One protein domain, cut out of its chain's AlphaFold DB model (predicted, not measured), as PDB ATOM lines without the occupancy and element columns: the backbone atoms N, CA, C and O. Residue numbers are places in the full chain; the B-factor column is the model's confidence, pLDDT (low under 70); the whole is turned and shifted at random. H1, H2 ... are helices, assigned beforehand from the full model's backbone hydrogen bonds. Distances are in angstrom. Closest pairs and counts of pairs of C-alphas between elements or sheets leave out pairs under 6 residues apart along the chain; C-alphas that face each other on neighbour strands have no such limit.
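AT A GLANCE: This is residues 2 to 104 of the 111 residues of an uncharacterized protein of Capnocytophaga ochracea (UniProt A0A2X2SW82). The longest helix, H5, packs on one side of H2, which lies in the middle, and H4 crosses H2 on the opposite side; H1 runs beside H4, so that H5, H2, H4 and H1 follow one another in a stepped row. H6 lies to one side of this row, at a large angle to H2 and with its last residues by the beginning of H4, and the short H3 sits by the same part of H4. The printed part has 103 residues with six named helices, in the order H1 to H6, and no named strand; its class is all helix. It is compact, with a radius of gyration of the C-alphas of 13.9 A and spans of 41 by 31 by 23 A.

IN THESE COORDINATES: H5, residues 69 to 88, is 27.8 A long from first to last C-alpha; it begins with C-alpha 69 at (-55.348, -17.122, 33.156) and ends with C-alpha 88 at (-48.579, 3.834, 16.143). H2, residues 22 to 35, is 19.7 A long. H4, residues 46 to 58, measures 18.5 A, and H1, residues 2 to 14, measures 19.1 A from C-alpha 2 at (-23.777, -21.711, 30.933). H6, residues 94 to 103, is 14.5 A long, and H3, residues 40 to 44, is 6.5 A long.

HOW THE PARTS SIT: H5 touches H2, the same way at a steep tilt of 41 degrees; their closest C-alphas, those of Phe 75 and Cys 26, are 4.6 A apart. H2 also touches H4, opposite ways at a steep tilt of 66 degrees, with the closest C-alphas, those of Cys 25 and Ala 55, 4.5 A apart. H4 touches H1, the same way at a shallow tilt of 20 degrees; the closest C-alphas are those of Gln 50 and Lys 6, at 6.5 A. H6 is about perpendicular to H2, at 85 degrees, and close but not clearly touching, with the C-alphas of Trp 95 and Gln 27 closest at 7.8 A. H6 is also close to H4 but not clearly touching, with the C-alphas of Tyr 103 and Leu 48 closest at 6.6 A. H5 and H6 are near each other. H3 is close to H4 but not clearly touching; the C-alphas of Ser 42 and Leu 48 are closest, at 7.3 A. H1 is apart from H5 and from H6. In H2, H3, H4 and H6 every O i to N i+4 pair is within hydrogen-bond range; in H1 8 of 9 are, and in H5 15 of 16.

THE WHOLE: The two C-alphas farthest apart, those of Ala 15 and Lys 88, are 42.2 A apart. The printed part has no cut and no long link. The mean pLDDT of the printed part is 90.2, and residues 2 and 63 are under 70.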
ATOM      1  N   LYS A   2     -22.445 -21.541  31.563       63.72
ATOM      2  CA  LYS A   2     -23.777 -21.711  30.933       63.72
ATOM      3  C   LYS A   2     -24.666 -22.737  31.666       63.72
ATOM      4  O   LYS A   2     -25.803 -22.449  32.016       63.72
ATOM      5  N   THR A   3     -24.114 -23.894  32.012       78.75
ATOM      6  CA  THR A   3     -24.815 -24.940  32.774       78.75
ATOM      7  C   THR A   3     -25.221 -24.516  34.186       78.75
ATOM      8  O   THR A   3     -26.325 -24.838  34.606       78.75
ATOM      9  N   PHE A   4     -24.394 -23.733  34.888       90.25
ATOM     10  CA  PHE A   4     -24.690 -23.299  36.258       90.25
ATOM     11  C   PHE A   4     -25.933 -22.406  36.333       90.25
ATOM     12  O   PHE A   4     -26.789 -22.637  37.176       90.25
ATOM     13  N   TYR A   5     -26.067 -21.427  35.430       91.50
ATOM     14  CA  TYR A   5     -27.226 -20.527  35.437       91.50
ATOM     15  C   TYR A   5     -28.541 -21.278  35.206       91.50
ATOM     16  O   TYR A   5     -29.519 -21.043  35.910       91.50
ATOM     17  N   LYS A   6     -28.545 -22.234  34.267       89.88
ATOM     18  CA  LYS A   6     -29.701 -23.104  34.028       89.88
ATOM     19  C   LYS A   6     -30.059 -23.913  35.278       89.88
ATOM     20  O   LYS A   6     -31.221 -23.927  35.669       89.88
ATOM     21  N   SER A   7     -29.074 -24.564  35.902       91.44
ATOM     22  CA  SER A   7     -29.287 -25.333  37.133       91.44
ATOM     23  C   SER A   7     -29.835 -24.456  38.255       91.44
ATOM     24  O   SER A   7     -30.824 -24.824  38.872       91.44
ATOM     25  N   LEU A   8     -29.263 -23.266  38.456       92.81
ATOM     26  CA  LEU A   8     -29.716 -22.312  39.466       92.81
ATOM     27  C   LEU A   8     -31.182 -21.906  39.262       92.81
ATOM     28  O   LEU A   8     -31.953 -21.938  40.216       92.81
ATOM     29  N   LEU A   9     -31.574 -21.565  38.029       91.44
ATOM     30  CA  LEU A   9     -32.953 -21.192  37.706       91.44
ATOM     31  C   LEU A   9     -33.942 -22.327  37.986       91.44
ATOM     32  O   LEU A   9     -34.997 -22.088  38.566       91.44
ATOM     33  N   ILE A  10     -33.603 -23.553  37.582       89.06
ATOM     34  CA  ILE A  10     -34.457 -24.726  37.802       89.06
ATOM     35  C   ILE A  10     -34.591 -25.010  39.299       89.06
ATOM     36  O   ILE A  10     -35.705 -25.153  39.789       89.06
ATOM     37  N   THR A  11     -33.476 -25.025  40.031       92.94
ATOM     38  CA  THR A  11     -33.474 -25.281  41.475       92.94
ATOM     39  C   THR A  11     -34.248 -24.212  42.242       92.94
ATOM     40  O   THR A  11     -35.010 -24.544  43.145       92.94
ATOM     41  N   ALA A  12     -34.105 -22.935  41.876       92.38
ATOM     42  CA  ALA A  12     -34.889 -21.865  42.479       92.38
ATOM     43  C   ALA A  12     -36.392 -22.049  42.225       92.38
ATOM     44  O   ALA A  12     -37.177 -21.939  43.160       92.38
ATOM     45  N   GLU A  13     -36.789 -22.401  40.999       87.38
ATOM     46  CA  GLU A  13     -38.191 -22.684  40.675       87.38
ATOM     47  C   GLU A  13     -38.766 -23.860  41.459       87.38
ATOM     48  O   GLU A  13     -39.878 -23.767  41.974       87.38
ATOM     49  N   GLU A  14     -38.013 -24.953  41.575       88.81
ATOM     50  CA  GLU A  14     -38.410 -26.128  42.357       88.81
ATOM     51  C   GLU A  14     -38.517 -25.811  43.853       88.81
ATOM     52  O   GLU A  14     -39.377 -26.357  44.540       88.81
ATOM     53  N   ALA A  15     -37.710 -24.869  44.347       93.00
ATOM     54  CA  ALA A  15     -37.797 -24.336  45.705       93.00
ATOM     55  C   ALA A  15     -38.896 -23.265  45.884       93.00
ATOM     56  O   ALA A  15     -39.022 -22.694  46.967       93.00
ATOM     57  N   GLY A  16     -39.673 -22.947  44.841       88.81
ATOM     58  CA  GLY A  16     -40.707 -21.905  44.878       88.81
ATOM     59  C   GLY A  16     -40.167 -20.466  44.879       88.81
ATOM     60  O   GLY A  16     -40.918 -19.521  45.126       88.81
ATOM     61  N   ILE A  17     -38.878 -20.274  44.595       92.44
ATOM     62  CA  ILE A  17     -38.211 -18.972  44.536       92.44
ATOM     63  C   ILE A  17     -38.272 -18.429  43.105       92.44
ATOM     64  O   ILE A  17     -37.576 -18.890  42.201       92.44
ATOM     65  N   LYS A  18     -39.053 -17.362  42.912       91.31
ATOM     66  CA  LYS A  18     -39.180 -16.681  41.618       91.31
ATOM     67  C   LYS A  18     -37.982 -15.765  41.351       91.31
ATOM     68  O   LYS A  18     -38.013 -14.580  41.671       91.31
ATOM     69  N   MET A  19     -36.942 -16.295  40.705       90.62
ATOM     70  CA  MET A  19     -35.800 -15.483  40.241       90.62
ATOM     71  C   MET A  19     -36.174 -14.495  39.127       90.62
ATOM     72  O   MET A  19     -35.523 -13.465  38.961       90.62
ATOM     73  N   LEU A  20     -37.230 -14.802  38.369       92.81
ATOM     74  CA  LEU A  20     -37.873 -13.883  37.436       92.81
ATOM     75  C   LEU A  20     -39.298 -13.614  37.908       92.81
ATOM     76  O   LEU A  20     -40.054 -14.549  38.176       92.81
ATOM     77  N   SER A  21     -39.678 -12.339  37.972       94.06
ATOM     78  CA  SER A  21     -41.056 -11.965  38.272       94.06
ATOM     79  C   SER A  21     -41.995 -12.370  37.137       94.06
ATOM     80  O   SER A  21     -41.610 -12.400  35.966       94.06
ATOM     81  N   ASP A  22     -43.258 -12.613  37.475       94.81
ATOM     82  CA  ASP A  22     -44.298 -12.946  36.497       94.81
ATOM     83  C   ASP A  22     -44.449 -11.850  35.428       94.81
ATOM     84  O   ASP A  22     -44.575 -12.140  34.238       94.81
ATOM     85  N   ALA A  23     -44.327 -10.582  35.839       95.94
ATOM     86  CA  ALA A  23     -44.289  -9.438  34.935       95.94
ATOM     87  C   ALA A  23     -43.129  -9.531  33.933       95.94
ATOM     88  O   ALA A  23     -43.335  -9.328  32.736       95.94
ATOM     89  N   ARG A  24     -41.921  -9.893  34.391       95.81
ATOM     90  CA  ARG A  24     -40.759 -10.058  33.508       95.81
ATOM     91  C   ARG A  24     -40.944 -11.233  32.549       95.81
ATOM     92  O   ARG A  24     -40.603 -11.094  31.378       95.81
ATOM     93  N   CYS A  25     -41.518 -12.349  33.001       95.75
ATOM     94  CA  CYS A  25     -41.858 -13.481  32.132       95.75
ATOM     95  C   CYS A  25     -42.851 -13.077  31.031       95.75
ATOM     96  O   CYS A  25     -42.661 -13.425  29.869       95.75
ATOM     97  N   CYS A  26     -43.875 -12.292  31.368       97.06
ATOM     98  CA  CYS A  26     -44.849 -11.808  30.392       97.06
ATOM     99  C   CYS A  26     -44.228 -10.820  29.388       97.06
ATOM    100  O   CYS A  26     -44.493 -10.925  28.192       97.06
ATOM    101  N   GLN A  27     -43.364  -9.908  29.848       97.00
ATOM    102  CA  GLN A  27     -42.590  -9.008  28.977       97.00
ATOM    103  C   GLN A  27     -41.692  -9.782  28.006       97.00
ATOM    104  O   GLN A  27     -41.666  -9.466  26.821       97.00
ATOM    105  N   LEU A  28     -40.985 -10.805  28.505       95.75
ATOM    106  CA  LEU A  28     -40.141 -11.697  27.705       95.75
ATOM    107  C   LEU A  28     -40.937 -12.331  26.566       95.75
ATOM    108  O   LEU A  28     -40.516 -12.268  25.419       95.75
ATOM    109  N   LEU A  29     -42.096 -12.913  26.870       95.50
ATOM    110  CA  LEU A  29     -42.902 -13.594  25.860       95.50
ATOM    111  C   LEU A  29     -43.542 -12.622  24.865       95.50
ATOM    112  O   LEU A  29     -43.594 -12.932  23.679       95.50
ATOM    113  N   ALA A  30     -43.984 -11.443  25.317       96.19
ATOM    114  CA  ALA A  30     -44.493 -10.405  24.419       96.19
ATOM    115  C   ALA A  30     -43.395  -9.928  23.456       96.19
ATOM    116  O   ALA A  30     -43.628  -9.784  22.258       96.19
ATOM    117  N   TRP A  31     -42.177  -9.744  23.971       95.31
ATOM    118  CA  TRP A  31     -41.006  -9.402  23.172       95.31
ATOM    119  C   TRP A  31     -40.655 -10.506  22.165       95.31
ATOM    120  O   TRP A  31     -40.443 -10.198  20.993       95.31
ATOM    121  N   VAL A  32     -40.653 -11.779  22.588       93.56
ATOM    122  CA  VAL A  32     -40.397 -12.931  21.705       93.56
ATOM    123  C   VAL A  32     -41.384 -12.961  20.542       93.56
ATOM    124  O   VAL A  32     -40.955 -13.134  19.404       93.56
ATOM    125  N   LEU A  33     -42.676 -12.771  20.829       92.81
ATOM    126  CA  LEU A  33     -43.749 -12.843  19.839       92.81
ATOM    127  C   LEU A  33     -43.588 -11.806  18.720       92.81
ATOM    128  O   LEU A  33     -43.765 -12.140  17.553       92.81
ATOM    129  N   GLU A  34     -43.250 -10.566  19.068       92.19
ATOM    130  CA  GLU A  34     -43.283  -9.457  18.108       92.19
ATOM    131  C   GLU A  34     -41.921  -9.142  17.479       92.19
ATOM    132  O   GLU A  34     -41.840  -8.795  16.302       92.19
ATOM    133  N   ILE A  35     -40.837  -9.215  18.259       89.81
ATOM    134  CA  ILE A  35     -39.507  -8.743  17.831       89.81
ATOM    135  C   ILE A  35     -38.361  -9.687  18.223       89.81
ATOM    136  O   ILE A  35     -37.195  -9.356  18.011       89.81
ATOM    137  N   GLY A  36     -38.666 -10.879  18.744       82.19
ATOM    138  CA  GLY A  36     -37.669 -11.794  19.301       82.19
ATOM    139  C   GLY A  36     -36.612 -12.287  18.314       82.19
ATOM    140  O   GLY A  36     -35.450 -12.477  18.677       82.19
ATOM    141  N   GLY A  37     -37.009 -12.453  17.052       78.12
ATOM    142  CA  GLY A  37     -36.144 -12.901  15.958       78.12
ATOM    143  C   GLY A  37     -35.443 -11.777  15.194       78.12
ATOM    144  O   GLY A  37     -34.904 -12.030  14.122       78.12
ATOM    145  N   TYR A  38     -35.488 -10.533  15.681       76.75
ATOM    146  CA  TYR A  38     -35.000  -9.386  14.910       76.75
ATOM    147  C   TYR A  38     -33.467  -9.296  14.812       76.75
ATOM    148  O   TYR A  38     -32.969  -8.678  13.871       76.75
ATOM    149  N   THR A  39     -32.705  -9.880  15.747       74.44
ATOM    150  CA  THR A  39     -31.236  -9.796  15.723       74.44
ATOM    151  C   THR A  39     -30.548 -11.137  15.960       74.44
ATOM    152  O   THR A  39     -31.107 -12.057  16.549       74.44
ATOM    153  N   GLU A  40     -29.306 -11.267  15.493       76.50
ATOM    154  CA  GLU A  40     -28.487 -12.460  15.736       76.50
ATOM    155  C   GLU A  40     -28.026 -12.541  17.200       76.50
ATOM    156  O   GLU A  40     -27.864 -13.628  17.760       76.50
ATOM    157  N   GLU A  41     -27.852 -11.395  17.865       77.50
ATOM    158  CA  GLU A  41     -27.485 -11.366  19.278       77.50
ATOM    159  C   GLU A  41     -28.579 -11.969  20.159       77.50
ATOM    160  O   GLU A  41     -28.252 -12.602  21.164       77.50
ATOM    161  N   SER A  42     -29.862 -11.824  19.803       79.69
ATOM    162  CA  SER A  42     -30.933 -12.428  20.593       79.69
ATOM    163  C   SER A  42     -30.945 -13.949  20.507       79.69
ATOM    164  O   SER A  42     -31.111 -14.609  21.532       79.69
ATOM    165  N   THR A  43     -30.713 -14.514  19.322       79.12
ATOM    166  CA  THR A  43     -30.747 -15.968  19.113       79.12
ATOM    167  C   THR A  43     -29.585 -16.673  19.817       79.12
ATOM    168  O   THR A  43     -29.758 -17.779  20.338       79.12
ATOM    169  N   HIS A  44     -28.427 -16.017  19.931       84.56
ATOM    170  CA  HIS A  44     -27.235 -16.567  20.587       84.56
ATOM    171  C   HIS A  44     -27.107 -16.209  22.077       84.56
ATOM    172  O   HIS A  44     -26.220 -16.732  22.770       84.56
ATOM    173  N   ASN A  45     -27.981 -15.351  22.615       89.62
ATOM    174  CA  ASN A  45     -27.929 -14.953  24.017       89.62
ATOM    175  C   ASN A  45     -28.399 -16.090  24.934       89.62
ATOM    176  O   ASN A  45     -29.586 -16.306  25.172       89.62
ATOM    177  N   PHE A  46     -27.429 -16.811  25.503       90.12
ATOM    178  CA  PHE A  46     -27.694 -17.962  26.362       90.12
ATOM    179  C   PHE A  46     -28.614 -17.633  27.546       90.12
ATOM    180  O   PHE A  46     -29.522 -18.407  27.841       90.12
ATOM    181  N   LYS A  47     -28.383 -16.501  28.225       91.75
ATOM    182  CA  LYS A  47     -29.169 -16.094  29.395       91.75
ATOM    183  C   LYS A  47     -30.614 -15.808  28.997       91.75
ATOM    184  O   LYS A  47     -31.520 -16.351  29.615       91.75
ATOM    185  N   LEU A  48     -30.803 -15.016  27.941       93.31
ATOM    186  CA  LEU A  48     -32.118 -14.713  27.380       93.31
ATOM    187  C   LEU A  48     -32.875 -15.995  27.031       93.31
ATOM    188  O   LEU A  48     -34.011 -16.161  27.451       93.31
ATOM    189  N   ASN A  49     -32.224 -16.942  26.358       91.94
ATOM    190  CA  ASN A  49     -32.851 -18.209  25.988       91.94
ATOM    191  C   ASN A  49     -33.258 -19.057  27.207       91.94
ATOM    192  O   ASN A  49     -34.309 -19.696  27.177       91.94
ATOM    193  N   GLN A  50     -32.469 -19.057  28.292       93.00
ATOM    194  CA  GLN A  50     -32.886 -19.722  29.535       93.00
ATOM    195  C   GLN A  50     -34.080 -19.013  30.184       93.00
ATOM    196  O   GLN A  50     -35.030 -19.673  30.599       93.00
ATOM    197  N   ASP A  51     -34.063 -17.683  30.226       94.81
ATOM    198  CA  ASP A  51     -35.145 -16.887  30.809       94.81
ATOM    199  C   ASP A  51     -36.451 -17.026  30.003       94.81
ATOM    200  O   ASP A  51     -37.528 -17.128  30.593       94.81
ATOM    201  N   ILE A  52     -36.368 -17.114  28.667       93.69
ATOM    202  CA  ILE A  52     -37.500 -17.424  27.777       93.69
ATOM    203  C   ILE A  52     -38.073 -18.799  28.115       93.69
ATOM    204  O   ILE A  52     -39.281 -18.920  28.303       93.69
ATOM    205  N   HIS A  53     -37.229 -19.824  28.243       92.06
ATOM    206  CA  HIS A  53     -37.693 -21.174  28.570       92.06
ATOM    207  C   HIS A  53     -38.421 -21.221  29.923       92.06
ATOM    208  O   HIS A  53     -39.488 -21.825  30.050       92.06
ATOM    209  N   ILE A  54     -37.886 -20.519  30.925       92.81
ATOM    210  CA  ILE A  54     -38.527 -20.371  32.234       92.81
ATOM    211  C   ILE A  54     -39.862 -19.621  32.122       92.81
ATOM    212  O   ILE A  54     -40.851 -20.046  32.718       92.81
ATOM    213  N   ALA A  55     -39.931 -18.550  31.327       94.25
ATOM    214  CA  ALA A  55     -41.173 -17.821  31.086       94.25
ATOM    215  C   ALA A  55     -42.235 -18.697  30.399       94.25
ATOM    216  O   ALA A  55     -43.390 -18.699  30.824       94.25
ATOM    217  N   GLN A  56     -41.842 -19.493  29.399       92.50
ATOM    218  CA  GLN A  56     -42.730 -20.439  28.721       92.50
ATOM    219  C   GLN A  56     -43.286 -21.489  29.689       92.50
ATOM    220  O   GLN A  56     -44.492 -21.741  29.696       92.50
ATOM    221  N   LYS A  57     -42.433 -22.055  30.555       91.56
ATOM    222  CA  LYS A  57     -42.861 -22.972  31.623       91.56
ATOM    223  C   LYS A  57     -43.820 -22.281  32.589       91.56
ATOM    224  O   LYS A  57     -44.828 -22.853  32.978       91.56
ATOM    225  N   ARG A  58     -43.538 -21.030  32.970       90.69
ATOM    226  CA  ARG A  58     -44.368 -20.299  33.934       90.69
ATOM    227  C   ARG A  58     -45.774 -20.042  33.420       90.69
ATOM    228  O   ARG A  58     -46.711 -20.147  34.210       90.69
ATOM    229  N   LEU A  59     -45.900 -19.713  32.138       92.50
ATOM    230  CA  LEU A  59     -47.182 -19.474  31.486       92.50
ATOM    231  C   LEU A  59     -47.873 -20.755  31.011       92.50
ATOM    232  O   LEU A  59     -48.984 -20.637  30.504       92.50
ATOM    233  N   ASN A  60     -47.278 -21.938  31.212       92.00
ATOM    234  CA  ASN A  60     -47.798 -23.221  30.732       92.00
ATOM    235  C   ASN A  60     -47.983 -23.247  29.200       92.00
ATOM    236  O   ASN A  60     -49.034 -23.626  28.693       92.00
ATOM    237  N   ILE A  61     -46.971 -22.798  28.447       87.94
ATOM    238  CA  ILE A  61     -47.013 -22.747  26.970       87.94
ATOM    239  C   ILE A  61     -45.956 -23.635  26.299       87.94
ATOM    240  O   ILE A  61     -45.691 -23.488  25.108       87.94
ATOM    241  N   LEU A  62     -45.335 -24.554  27.048       82.44
ATOM    242  CA  LEU A  62     -44.346 -25.497  26.507       82.44
ATOM    243  C   LEU A  62     -44.976 -26.700  25.780       82.44
ATOM    244  O   LEU A  62     -44.274 -27.363  25.020       82.44
ATOM    245  N   GLY A  63     -46.281 -26.954  25.944       67.25
ATOM    246  CA  GLY A  63     -47.024 -27.908  25.113       67.25
ATOM    247  C   GLY A  63     -48.186 -28.595  25.833       67.25
ATOM    248  O   GLY A  63     -47.986 -29.248  26.849       67.25
ATOM    249  N   GLY A  64     -49.399 -28.474  25.286       76.25
ATOM    250  CA  GLY A  64     -50.598 -29.204  25.737       76.25
ATOM    251  C   GLY A  64     -51.212 -28.746  27.066       76.25
ATOM    252  O   GLY A  64     -52.322 -29.158  27.394       76.25
ATOM    253  N   GLU A  65     -50.531 -27.884  27.817       85.50
ATOM    254  CA  GLU A  65     -51.032 -27.318  29.067       85.50
ATOM    255  C   GLU A  65     -51.958 -26.117  28.817       85.50
ATOM    256  O   GLU A  65     -51.833 -25.392  27.827       85.50
ATOM    257  N   THR A  66     -52.898 -25.879  29.736       87.88
ATOM    258  CA  THR A  66     -53.724 -24.667  29.706       87.88
ATOM    259  C   THR A  66     -52.914 -23.471  30.218       87.88
ATOM    260  O   THR A  66     -52.375 -23.548  31.330       87.88
ATOM    261  N   PRO A  67     -52.857 -22.354  29.464       89.62
ATOM    262  CA  PRO A  67     -52.195 -21.145  29.924       89.62
ATOM    263  C   PRO A  67     -52.775 -20.630  31.241       89.62
ATOM    264  O   PRO A  67     -53.987 -20.661  31.461       89.62
ATOM    265  N   LYS A  68     -51.920 -20.103  32.120       91.06
ATOM    266  CA  LYS A  68     -52.375 -19.539  33.401       91.06
ATOM    267  C   LYS A  68     -53.139 -18.237  33.171       91.06
ATOM    268  O   LYS A  68     -52.532 -17.236  32.798       91.06
ATOM    269  N   ALA A  69     -54.445 -18.242  33.441       90.00
ATOM    270  CA  ALA A  69     -55.348 -17.122  33.156       90.00
ATOM    271  C   ALA A  69     -54.850 -15.772  33.710       90.00
ATOM    272  O   ALA A  69     -54.833 -14.781  32.985       90.00
ATOM    273  N   GLU A  70     -54.359 -15.749  34.952       91.56
ATOM    274  CA  GLU A  70     -53.812 -14.540  35.588       91.56
ATOM    275  C   GLU A  70     -52.632 -13.944  34.802       91.56
ATOM    276  O   GLU A  70     -52.530 -12.730  34.618       91.56
ATOM    277  N   LEU A  71     -51.750 -14.805  34.288       93.56
ATOM    278  CA  LEU A  71     -50.581 -14.389  33.516       93.56
ATOM    279  C   LEU A  71     -50.946 -13.998  32.086       93.56
ATOM    280  O   LEU A  71     -50.295 -13.126  31.516       93.56
ATOM    281  N   VAL A  72     -52.000 -14.588  31.517       93.56
ATOM    282  CA  VAL A  72     -52.507 -14.212  30.190       93.56
ATOM    283  C   VAL A  72     -52.940 -12.747  30.177       93.56
ATOM    284  O   VAL A  72     -52.583 -12.023  29.250       93.56
ATOM    285  N   THR A  73     -53.627 -12.267  31.218       94.56
ATOM    286  CA  THR A  73     -54.019 -10.850  31.313       94.56
ATOM    287  C   THR A  73     -52.803  -9.920  31.363       94.56
ATOM    288  O   THR A  73     -52.763  -8.897  30.675       94.56
ATOM    289  N   ILE A  74     -51.772 -10.280  32.134       96.56
ATOM    290  CA  ILE A  74     -50.527  -9.500  32.229       96.56
ATOM    291  C   ILE A  74     -49.771  -9.518  30.891       96.56
ATOM    292  O   ILE A  74     -49.278  -8.483  30.437       96.56
ATOM    293  N   PHE A  75     -49.709 -10.674  30.233       96.56
ATOM    294  CA  PHE A  75     -49.123 -10.829  28.905       96.56
ATOM    295  C   PHE A  75     -49.819  -9.943  27.870       96.56
ATOM    296  O   PHE A  75     -49.147  -9.175  27.185       96.56
ATOM    297  N   GLN A  76     -51.153  -9.977  27.805       95.94
ATOM    298  CA  GLN A  76     -51.939  -9.166  26.871       95.94
ATOM    299  C   GLN A  76     -51.689  -7.666  27.048       95.94
ATOM    300  O   GLN A  76     -51.624  -6.934  26.057       95.94
ATOM    301  N   LYS A  77     -51.491  -7.203  28.290       96.44
ATOM    302  CA  LYS A  77     -51.103  -5.815  28.565       96.44
ATOM    303  C   LYS A  77     -49.769  -5.467  27.897       96.44
ATOM    304  O   LYS A  77     -49.716  -4.517  27.118       96.44
ATOM    305  N   TYR A  78     -48.707  -6.229  28.164       97.38
ATOM    306  CA  TYR A  78     -47.380  -5.944  27.596       97.38
ATOM    307  C   TYR A  78     -47.333  -6.126  26.079       97.38
ATOM    308  O   TYR A  78     -46.687  -5.343  25.383       97.38
ATOM    309  N   HIS A  79     -48.062  -7.113  25.563       96.25
ATOM    310  CA  HIS A  79     -48.242  -7.319  24.132       96.25
ATOM    311  C   HIS A  79     -48.906  -6.107  23.472       96.25
ATOM    312  O   HIS A  79     -48.395  -5.582  22.487       96.25
ATOM    313  N   SER A  80     -49.976  -5.581  24.073       95.19
ATOM    314  CA  SER A  80     -50.669  -4.384  23.579       95.19
ATOM    315  C   SER A  80     -49.795  -3.128  23.639       95.19
ATOM    316  O   SER A  80     -49.815  -2.317  22.714       95.19
ATOM    317  N   GLU A  81     -49.015  -2.941  24.707       94.88
ATOM    318  CA  GLU A  81     -48.043  -1.841  24.807       94.88
ATOM    319  C   GLU A  81     -47.002  -1.910  23.681       94.88
ATOM    320  O   GLU A  81     -46.711  -0.894  23.042       94.88
ATOM    321  N   LEU A  82     -46.488  -3.111  23.398       94.31
ATOM    322  CA  LEU A  82     -45.515  -3.339  22.336       94.31
ATOM    323  C   LEU A  82     -46.123  -3.099  20.950       94.31
ATOM    324  O   LEU A  82     -45.553  -2.349  20.160       94.31
ATOM    325  N   LEU A  83     -47.312  -3.636  20.672       93.69
ATOM    326  CA  LEU A  83     -48.023  -3.399  19.413       93.69
ATOM    327  C   LEU A  83     -48.335  -1.916  19.188       93.69
ATOM    328  O   LEU A  83     -48.207  -1.424  18.068       93.69
ATOM    329  N   ASN A  84     -48.715  -1.174  20.232       93.12
ATOM    330  CA  ASN A  84     -48.930   0.270  20.119       93.12
ATOM    331  C   ASN A  84     -47.638   1.000  19.719       93.12
ATOM    332  O   ASN A  84     -47.674   1.839  18.818       93.12
ATOM    333  N   PHE A  85     -46.500   0.640  20.315       92.19
ATOM    334  CA  PHE A  85     -45.195   1.165  19.912       92.19
ATOM    335  C   PHE A  85     -44.863   0.833  18.450       92.19
ATOM    336  O   PHE A  85     -44.497   1.728  17.686       92.19
ATOM    337  N   LEU A  86     -45.045  -0.424  18.039       90.06
ATOM    338  CA  LEU A  86     -44.708  -0.891  16.693       90.06
ATOM    339  C   LEU A  86     -45.592  -0.262  15.605       90.06
ATOM    340  O   LEU A  86     -45.069   0.161  14.572       90.06
ATOM    341  N   ASN A  87     -46.901  -0.160  15.852       88.94
ATOM    342  CA  ASN A  87     -47.888   0.268  14.858       88.94
ATOM    343  C   ASN A  87     -48.114   1.781  14.843       88.94
ATOM    344  O   ASN A  87     -48.191   2.389  13.778       88.94
ATOM    345  N   LYS A  88     -48.231   2.408  16.018       82.88
ATOM    346  CA  LYS A  88     -48.579   3.834  16.143       82.88
ATOM    347  C   LYS A  88     -47.354   4.730  16.332       82.88
ATOM    348  O   LYS A  88     -47.518   5.935  16.490       82.88
ATOM    349  N   LYS A  89     -46.141   4.154  16.327       75.25
ATOM    350  CA  LYS A  89     -44.861   4.853  16.560       75.25
ATOM    351  C   LYS A  89     -44.892   5.722  17.825       75.25
ATOM    352  O   LYS A  89     -44.340   6.819  17.847       75.25
ATOM    353  N   THR A  90     -45.566   5.242  18.871       83.44
ATOM    354  CA  THR A  90     -45.609   5.925  20.168       83.44
ATOM    355  C   THR A  90     -44.243   5.880  20.851       83.44
ATOM    356  O   THR A  90     -43.301   5.262  20.354       83.44
ATOM    357  N   LYS A  91     -44.119   6.515  22.021       89.62
ATOM    358  CA  LYS A  91     -42.912   6.396  22.843       89.62
ATOM    359  C   LYS A  91     -42.630   4.925  23.167       89.62
ATOM    360  O   LYS A  91     -43.551   4.171  23.493       89.62
ATOM    361  N   LYS A  92     -41.354   4.540  23.098       92.31
ATOM    362  CA  LYS A  92     -40.884   3.206  23.476       92.31
ATOM    363  C   LYS A  92     -41.227   2.915  24.946       92.31
ATOM    364  O   LYS A  92     -40.926   3.757  25.799       92.31
ATOM    365  N   PRO A  93     -41.853   1.767  25.272       94.25
ATOM    366  CA  PRO A  93     -42.163   1.422  26.654       94.25
ATOM    367  C   PRO A  93     -40.890   1.337  27.498       94.25
ATOM    368  O   PRO A  93     -39.902   0.740  27.069       94.25
ATOM    369  N   GLN A  94     -40.916   1.884  28.718       94.44
ATOM    370  CA  GLN A  94     -39.735   1.891  29.591       94.44
ATOM    371  C   GLN A  94     -39.227   0.472  29.873       94.44
ATOM    372  O   GLN A  94     -38.030   0.217  29.822       94.44
ATOM    373  N   TRP A  95     -40.144  -0.480  30.068       95.06
ATOM    374  CA  TRP A  95     -39.768  -1.867  30.321       95.06
ATOM    375  C   TRP A  95     -38.980  -2.495  29.168       95.06
ATOM    376  O   TRP A  95     -38.160  -3.374  29.426       95.06
ATOM    377  N   LEU A  96     -39.221  -2.059  27.923       94.62
ATOM    378  CA  LEU A  96     -38.511  -2.547  26.744       94.62
ATOM    379  C   LEU A  96     -37.086  -1.987  26.702       94.62
ATOM    380  O   LEU A  96     -36.156  -2.724  26.393       94.62
ATOM    381  N   ILE A  97     -36.904  -0.718  27.080       94.00
ATOM    382  CA  ILE A  97     -35.576  -0.104  27.235       94.00
ATOM    383  C   ILE A  97     -34.786  -0.850  28.317       94.00
ATOM    384  O   ILE A  97     -33.654  -1.276  28.091       94.00
ATOM    385  N   ASP A  98     -35.401  -1.070  29.480       94.38
ATOM    386  CA  ASP A  98     -34.769  -1.785  30.592       94.38
ATOM    387  C   ASP A  98     -34.430  -3.235  30.207       94.38
ATOM    388  O   ASP A  98     -33.388  -3.762  30.591       94.38
ATOM    389  N   PHE A  99     -35.308  -3.880  29.433       93.56
ATOM    390  CA  PHE A  99     -35.123  -5.232  28.913       93.56
ATOM    391  C   PHE A  99     -33.925  -5.325  27.960       93.56
ATOM    392  O   PHE A  99     -33.049  -6.170  28.155       93.56
ATOM    393  N   GLU A 100     -33.863  -4.451  26.955       92.38
ATOM    394  CA  GLU A 100     -32.769  -4.423  25.981       92.38
ATOM    395  C   GLU A 100     -31.431  -4.159  26.675       92.38
ATOM    396  O   GLU A 100     -30.457  -4.867  26.419       92.38
ATOM    397  N   ASN A 101     -31.400  -3.230  27.635       92.75
ATOM    398  CA  ASN A 101     -30.216  -2.958  28.447       92.75
ATOM    399  C   ASN A 101     -29.797  -4.174  29.288       92.75
ATOM    400  O   ASN A 101     -28.615  -4.520  29.343       92.75
ATOM    401  N   TYR A 102     -30.757  -4.858  29.920       93.06
ATOM    402  CA  TYR A 102     -30.490  -6.017  30.773       93.06
ATOM    403  C   TYR A 102     -29.879  -7.197  30.006       93.06
ATOM    404  O   TYR A 102     -28.961  -7.855  30.505       93.06
ATOM    405  N   TYR A 103     -30.358  -7.453  28.787       91.62
ATOM    406  CA  TYR A 103     -29.838  -8.515  27.921       91.62
ATOM    407  C   TYR A 103     -28.732  -8.047  26.969       91.62
ATOM    408  O   TYR A 103     -28.184  -8.876  26.244       91.62
ATOM    409  N   ARG A 104     -28.361  -6.758  27.010       90.75
ATOM    410  CA  ARG A 104     -27.381  -6.120  26.112       90.75
ATOM    411  C   ARG A 104     -27.733  -6.318  24.635       90.75
ATOM    412  O   ARG A 104     -26.875  -6.645  23.821       90.75
TER     413      ARG A 104